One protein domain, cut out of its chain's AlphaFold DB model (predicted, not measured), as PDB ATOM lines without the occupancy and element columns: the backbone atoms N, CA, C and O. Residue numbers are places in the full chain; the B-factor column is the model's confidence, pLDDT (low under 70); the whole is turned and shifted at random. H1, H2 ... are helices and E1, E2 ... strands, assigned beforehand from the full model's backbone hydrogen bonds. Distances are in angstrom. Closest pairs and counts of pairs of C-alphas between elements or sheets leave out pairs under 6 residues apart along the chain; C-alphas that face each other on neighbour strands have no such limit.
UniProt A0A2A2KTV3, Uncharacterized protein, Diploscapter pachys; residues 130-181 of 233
ATOM      1  N   TYR A 130     -48.624  -3.798  22.038       84.31
ATOM      2  CA  TYR A 130     -48.945  -4.094  20.647       84.31
ATOM      3  C   TYR A 130     -48.366  -3.009  19.733       84.31
ATOM      4  O   TYR A 130     -48.691  -1.830  19.902       84.31
ATOM      5  N   THR A 131     -47.512  -3.392  18.782       81.50
ATOM      6  CA  THR A 131     -46.837  -2.453  17.876       81.50
ATOM      7  C   THR A 131     -46.898  -2.910  16.420       81.50
ATOM      8  O   THR A 131     -46.917  -4.105  16.117       81.50
ATOM      9  N   TYR A 132     -46.915  -1.941  15.503       78.38
ATOM     10  CA  TYR A 132     -46.718  -2.181  14.074       78.38
ATOM     11  C   TYR A 132     -45.228  -2.056  13.766       78.38
ATOM     12  O   TYR A 132     -44.604  -1.068  14.145       78.38
ATOM     13  N   LEU A 133     -44.656  -3.081  13.134       70.81
ATOM     14  CA  LEU A 133     -43.208  -3.169  12.930       70.81
ATOM     15  C   LEU A 133     -42.698  -2.222  11.840       70.81
ATOM     16  O   LEU A 133     -41.580  -1.739  11.962       70.81
ATOM     17  N   ASP A 134     -43.485  -1.966  10.789       74.56
ATOM     18  CA  ASP A 134     -43.047  -1.092   9.699       74.56
ATOM     19  C   ASP A 134     -44.215  -0.512   8.879       74.56
ATOM     20  O   ASP A 134     -44.934  -1.229   8.177       74.56
ATOM     21  N   GLU A 135     -44.378   0.810   8.935       73.88
ATOM     22  CA  GLU A 135     -45.338   1.559   8.115       73.88
ATOM     23  C   GLU A 135     -44.863   1.705   6.659       73.88
ATOM     24  O   GLU A 135     -45.676   1.752   5.734       73.88
ATOM     25  N   ILE A 136     -43.548   1.732   6.423       77.88
ATOM     26  CA  ILE A 136     -42.948   1.942   5.099       77.88
ATOM     27  C   ILE A 136     -43.196   0.714   4.223       77.88
ATOM     28  O   ILE A 136     -43.613   0.835   3.067       77.88
ATOM     29  N   SER A 137     -43.016  -0.482   4.785       77.50
ATOM     30  CA  SER A 137     -43.384  -1.727   4.110       77.50
ATOM     31  C   SER A 137     -44.879  -1.798   3.800       77.50
ATOM     32  O   SER A 137     -45.241  -2.257   2.714       77.50
ATOM     33  N   ALA A 138     -45.752  -1.305   4.687       80.50
ATOM     34  CA  ALA A 138     -47.195  -1.266   4.438       80.50
ATOM     35  C   ALA A 138     -47.555  -0.336   3.265       80.50
ATOM     36  O   ALA A 138     -48.391  -0.689   2.431       80.50
ATOM     37  N   ILE A 139     -46.878   0.811   3.137       83.44
ATOM     38  CA  ILE A 139     -47.043   1.734   2.002       83.44
ATOM     39  C   ILE A 139     -46.578   1.082   0.693       83.44
ATOM     40  O   ILE A 139     -47.302   1.110  -0.302       83.44
ATOM     41  N   ASN A 140     -45.395   0.466   0.695       85.69
ATOM     42  CA  ASN A 140     -44.809  -0.134  -0.506       85.69
ATOM     43  C   ASN A 140     -45.600  -1.351  -1.005       85.69
ATOM     44  O   ASN A 140     -45.748  -1.546  -2.210       85.69
ATOM     45  N   SER A 141     -46.107  -2.170  -0.081       85.25
ATOM     46  CA  SER A 141     -46.891  -3.370  -0.394       85.25
ATOM     47  C   SER A 141     -48.394  -3.105  -0.539       85.25
ATOM     48  O   SER A 141     -49.124  -3.999  -0.962       85.25
ATOM     49  N   GLN A 142     -48.860  -1.893  -0.209       84.69
ATOM     50  CA  GLN A 142     -50.278  -1.510  -0.137       84.69
ATOM     51  C   GLN A 142     -51.125  -2.434   0.754       84.69
ATOM     52  O   GLN A 142     -52.338  -2.553   0.570       84.69
ATOM     53  N   GLN A 143     -50.500  -3.087   1.733       87.31
ATOM     54  CA  GLN A 143     -51.169  -3.996   2.649       87.31
ATOM     55  C   GLN A 143     -50.732  -3.705   4.083       87.31
ATOM     56  O   GLN A 143     -49.549  -3.747   4.414       87.31
ATOM     57  N   TRP A 144     -51.708  -3.453   4.954       81.88
ATOM     58  CA  TRP A 144     -51.466  -3.357   6.388       81.88
ATOM     59  C   TRP A 144     -51.355  -4.759   6.973       81.88
ATOM     60  O   TRP A 144     -52.296  -5.552   6.898       81.88
ATOM     61  N   VAL A 145     -50.189  -5.061   7.534       81.44
ATOM     62  CA  VAL A 145     -49.967  -6.285   8.302       81.44
ATOM     63  C   VAL A 145     -50.379  -6.020   9.747       81.44
ATOM     64  O   VAL A 145     -50.136  -4.938  10.284       81.44
ATOM     65  N   GLU A 146     -51.038  -7.001  10.360       83.56
ATOM     66  CA  GLU A 146     -51.404  -6.935  11.771       83.56
ATOM     67  C   GLU A 146     -50.139  -6.821  12.636       83.56
ATOM     68  O   GLU A 146     -49.110  -7.439  12.357       83.56
ATOM     69  N   GLY A 147     -50.208  -5.969  13.655       82.50
ATOM     70  CA  GLY A 147     -49.114  -5.744  14.584       82.50
ATOM     71  C   GLY A 147     -48.846  -6.966  15.458       82.50
ATOM     72  O   GLY A 147     -49.624  -7.920  15.521       82.50
ATOM     73  N   THR A 148     -47.726  -6.928  16.165       85.25
ATOM     74  CA  THR A 148     -47.315  -7.995  17.080       85.25
ATOM     75  C   THR A 148     -47.221  -7.465  18.500       85.25
ATOM     76  O   THR A 148     -46.859  -6.308  18.717       85.25
ATOM     77  N   LEU A 149     -47.521  -8.320  19.476       87.38
ATOM     78  CA  LEU A 149     -47.222  -8.031  20.873       87.38
ATOM     79  C   LEU A 149     -45.713  -8.080  21.076       87.38
ATOM     80  O   LEU A 149     -45.048  -9.041  20.683       87.38
ATOM     81  N   LEU A 150     -45.181  -7.007  21.644       86.06
ATOM     82  CA  LEU A 150     -43.758  -6.805  21.793       86.06
ATOM     83  C   LEU A 150     -43.401  -6.681  23.273       86.06
ATOM     84  O   LEU A 150     -43.890  -5.799  23.986       86.06
ATOM     85  N   ASP A 151     -42.503  -7.559  23.712       90.94
ATOM     86  CA  ASP A 151     -41.884  -7.484  25.029       90.94
ATOM     87  C   ASP A 151     -40.896  -6.320  25.110       90.94
ATOM     88  O   ASP A 151     -40.271  -5.928  24.120       90.94
ATOM     89  N   TYR A 152     -40.632  -5.853  26.331       87.62
ATOM     90  CA  TYR A 152     -39.617  -4.828  26.586       87.62
ATOM     91  C   TYR A 152     -38.232  -5.193  26.018       87.62
ATOM     92  O   TYR A 152     -37.552  -4.351  25.436       87.62
ATOM     93  N   GLN A 153     -37.816  -6.459  26.132       89.50
ATOM     94  CA  GLN A 153     -36.550  -6.911  25.540       89.50
ATOM     95  C   GLN A 153     -36.585  -6.904  24.009       89.50
ATOM     96  O   GLN A 153     -35.561  -6.641  23.378       89.50
ATOM     97  N   GLY A 154     -37.742  -7.194  23.409       89.19
ATOM     98  CA  GLY A 154     -37.942  -7.080  21.967       89.19
ATOM     99  C   GLY A 154     -37.789  -5.631  21.513       89.19
ATOM    100  O   GLY A 154     -37.040  -5.355  20.579       89.19
ATOM    101  N   TYR A 155     -38.397  -4.700  22.248       88.31
ATOM    102  CA  TYR A 155     -38.315  -3.269  21.964       88.31
ATOM    103  C   TYR A 155     -36.878  -2.743  22.030       88.31
ATOM    104  O   TYR A 155     -36.425  -2.047  21.125       88.31
ATOM    105  N   GLN A 156     -36.122  -3.133  23.062       91.00
ATOM    106  CA  GLN A 156     -34.721  -2.725  23.194       91.00
ATOM    107  C   GLN A 156     -33.850  -3.183  22.020       91.00
ATOM    108  O   GLN A 156     -32.940  -2.460  21.620       91.00
ATOM    109  N   LYS A 157     -34.123  -4.364  21.455       91.00
ATOM    110  CA  LYS A 157     -33.399  -4.858  20.276       91.00
ATOM    111  C   LYS A 157     -33.719  -4.045  19.024       91.00
ATOM    112  O   LYS A 157     -32.800  -3.773  18.263       91.00
ATOM    113  N   LEU A 158     -34.979  -3.646  18.832       87.69
ATOM    114  CA  LEU A 158     -35.369  -2.804  17.696       87.69
ATOM    115  C   LEU A 158     -34.667  -1.444  17.749       87.69
ATOM    116  O   LEU A 158     -34.088  -1.030  16.752       87.69
ATOM    117  N   LEU A 159     -34.624  -0.808  18.924       89.12
ATOM    118  CA  LEU A 159     -33.906   0.459  19.096       89.12
ATOM    119  C   LEU A 159     -32.402   0.327  18.822       89.12
ATOM    120  O   LEU A 159     -31.808   1.198  18.195       89.12
ATOM    121  N   ALA A 160     -31.780  -0.761  19.287       92.25
ATOM    122  CA  ALA A 160     -30.364  -1.005  19.031       92.25
ATOM    123  C   ALA A 160     -30.080  -1.208  17.531       92.25
ATOM    124  O   ALA A 160     -29.095  -0.676  17.025       92.25
ATOM    125  N   ALA A 161     -30.955  -1.934  16.828       89.56
ATOM    126  CA  ALA A 161     -30.841  -2.149  15.389       89.56
ATOM    127  C   ALA A 161     -31.029  -0.846  14.595       89.56
ATOM    128  O   ALA A 161     -30.221  -0.541  13.723       89.56
ATOM    129  N   GLU A 162     -32.038  -0.039  14.937       88.62
ATOM    130  CA  GLU A 162     -32.276   1.262  14.300       88.62
ATOM    131  C   GLU A 162     -31.073   2.202  14.474       88.62
ATOM    132  O   GLU A 162     -30.659   2.891  13.537       88.62
ATOM    133  N   GLN A 163     -30.463   2.198  15.661       92.81
ATOM    134  CA  GLN A 163     -29.272   2.994  15.925       92.81
ATOM    135  C   GLN A 163     -28.061   2.522  15.101       92.81
ATOM    136  O   GLN A 163     -27.345   3.357  14.548       92.81
ATOM    137  N   GLU A 164     -27.848   1.211  14.971       93.12
ATOM    138  CA  GLU A 164     -26.772   0.656  14.142       93.12
ATOM    139  C   GLU A 164     -26.954   1.017  12.658       93.12
ATOM    140  O   GLU A 164     -26.005   1.451  12.001       93.12
ATOM    141  N   GLU A 165     -28.178   0.919  12.129       90.88
ATOM    142  CA  GLU A 165     -28.489   1.324  10.753       90.88
ATOM    143  C   GLU A 165     -28.249   2.821  10.518       90.88
ATOM    144  O   GLU A 165     -27.711   3.225   9.479       90.88
ATOM    145  N   TYR A 166     -28.615   3.659  11.490       91.31
ATOM    146  CA  TYR A 166     -28.366   5.094  11.430       91.31
ATOM    147  C   TYR A 166     -26.864   5.413  11.410       91.31
ATOM    148  O   TYR A 166     -26.405   6.201  10.574       91.31
ATOM    149  N   GLU A 167     -26.077   4.771  12.275       94.81
ATOM    150  CA  GLU A 167     -24.618   4.924  12.317       94.81
ATOM    151  C   GLU A 167     -23.951   4.415  11.027       94.81
ATOM    152  O   GLU A 167     -23.047   5.065  10.490       94.81
ATOM    153  N   ALA A 168     -24.428   3.302  10.464       93.75
ATOM    154  CA  ALA A 168     -23.970   2.798   9.173       93.75
ATOM    155  C   ALA A 168     -24.227   3.812   8.046       93.75
ATOM    156  O   ALA A 168     -23.320   4.114   7.263       93.75
ATOM    157  N   ARG A 169     -25.422   4.416   8.012       93.44
ATOM    158  CA  ARG A 169     -25.782   5.449   7.029       93.44
ATOM    159  C   ARG A 169     -24.913   6.703   7.160       93.44
ATOM    160  O   ARG A 169     -24.507   7.278   6.147       93.44
ATOM    161  N   LEU A 170     -24.597   7.130   8.384       93.56
ATOM    162  CA  LEU A 170     -23.674   8.245   8.614       93.56
ATOM    163  C   LEU A 170     -22.266   7.927   8.104       93.56
ATOM    164  O   LEU A 170     -21.681   8.736   7.384       93.56
ATOM    165  N   ASN A 171     -21.754   6.732   8.396       94.56
ATOM    166  CA  ASN A 171     -20.447   6.289   7.913       94.56
ATOM    167  C   ASN A 171     -20.379   6.235   6.377       94.56
ATOM    168  O   ASN A 171     -19.361   6.589   5.782       94.56
ATOM    169  N   GLU A 172     -21.449   5.806   5.705       94.00
ATOM    170  CA  GLU A 172     -21.530   5.852   4.242       94.00
ATOM    171  C   GLU A 172     -21.512   7.285   3.702       94.00
ATOM    172  O   GLU A 172     -20.767   7.579   2.763       94.00
ATOM    173  N   LEU A 173     -22.261   8.199   4.326       91.31
ATOM    174  CA  LEU A 173     -22.240   9.621   3.974       91.31
ATOM    175  C   LEU A 173     -20.853  10.242   4.165       91.31
ATOM    176  O   LEU A 173     -20.419  11.039   3.334       91.31
ATOM    177  N   GLU A 174     -20.141   9.883   5.231       91.31
ATOM    178  CA  GLU A 174     -18.770  10.338   5.467       91.31
ATOM    179  C   GLU A 174     -17.802   9.815   4.405       91.31
ATOM    180  O   GLU A 174     -17.020  10.595   3.854       91.31
ATOM    181  N   LYS A 175     -17.897   8.530   4.037       92.50
ATOM    182  CA  LYS A 175     -17.117   7.956   2.928       92.50
ATOM    183  C   LYS A 175     -17.408   8.670   1.610       92.50
ATOM    184  O   LYS A 175     -16.476   8.987   0.868       92.50
ATOM    185  N   TRP A 176     -18.677   8.961   1.326       92.69
ATOM    186  CA  TRP A 176     -19.069   9.693   0.123       92.69
ATOM    187  C   TRP A 176     -18.515  11.123   0.126       92.69
ATOM    188  O   TRP A 176     -17.892  11.544  -0.849       92.69
ATOM    189  N   LYS A 177     -18.616  11.845   1.248       90.12
ATOM    190  CA  LYS A 177     -18.003  13.174   1.407       90.12
ATOM    191  C   LYS A 177     -16.487  13.143   1.210       90.12
ATOM    192  O   LYS A 177     -15.958  13.989   0.497       90.12
ATOM    193  N   ALA A 178     -15.797  12.154   1.779       87.38
ATOM    194  CA  ALA A 178     -14.355  11.975   1.608       87.38
ATOM    195  C   ALA A 178     -13.966  11.662   0.151       87.38
ATOM    196  O   ALA A 178     -12.887  12.038  -0.302       87.38
ATOM    197  N   SER A 179     -14.842  10.991  -0.604       85.69
ATOM    198  CA  SER A 179     -14.620  10.733  -2.030       85.69
ATOM    199  C   SER A 179     -14.687  12.007  -2.883       85.69
ATOM    200  O   SER A 179     -13.941  12.119  -3.852       85.69
ATOM    201  N   LEU A 180     -15.506  12.985  -2.481       83.00
ATOM    202  CA  LEU A 180     -15.634  14.284  -3.150       83.00
ATOM    203  C   LEU A 180     -14.485  15.245  -2.827       83.00
ATOM    204  O   LEU A 180     -14.182  16.124  -3.628       83.00
ATOM    205  N   THR A 181     -13.855  15.102  -1.659       75.56
ATOM    206  CA  THR A 181     -12.751  15.969  -1.224       75.56
ATOM    207  C   THR A 181     -11.370  15.457  -1.609       75.56
ATOM    208  O   THR A 181     -10.398  16.166  -1.354       75.56
TER     209      THR A 181
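What this domain is: This is residues 130 to 181 of the 233 residues of an uncharacterized protein of Diploscapter pachys (UniProt A0A2A2KTV3). One long helix, H2, makes one arm of a flat V; the other arm is a loop, residues 130 to 151, that folds back on itself with the short helix H1 at its far end. Residues 159 to 181 of H2 stick out free. The printed part has 52 residues, with H1, E1 and H2 in that order, mostly helix. It is extended, with a radius of gyration of the C-alphas of 15.8 A and spans of 47 by 30 by 7 A.

Where its parts are: Find C-alpha 152 at (-39.617, -4.828, 26.586); from there H2, residues 152 to 181, runs 43.9 A to C-alpha 181 at (-12.751, 15.969, -1.224). Before it come E1, residues 148 to 150, 6.0 A, and H1, residues 135 to 141, 10.0 A from C-alpha 135 at (-45.338, 1.559, 8.115).

How they stand to each other: H2 and E1 meet only through their tight link. H1 is apart from H2 and from E1. E1 pairs with no named strand, but residues 130 to 131 pair antiparallel with its residues 148 to 149. In H1 and H2 every O i to N i+4 pair is within hydrogen-bond range.

The domain as a whole: The C-alphas of Leu 149 and Thr 181, the two farthest apart, are 47.5 A apart. The printed part has no cut, no link is long, and no printed residue is under 70 in pLDDT.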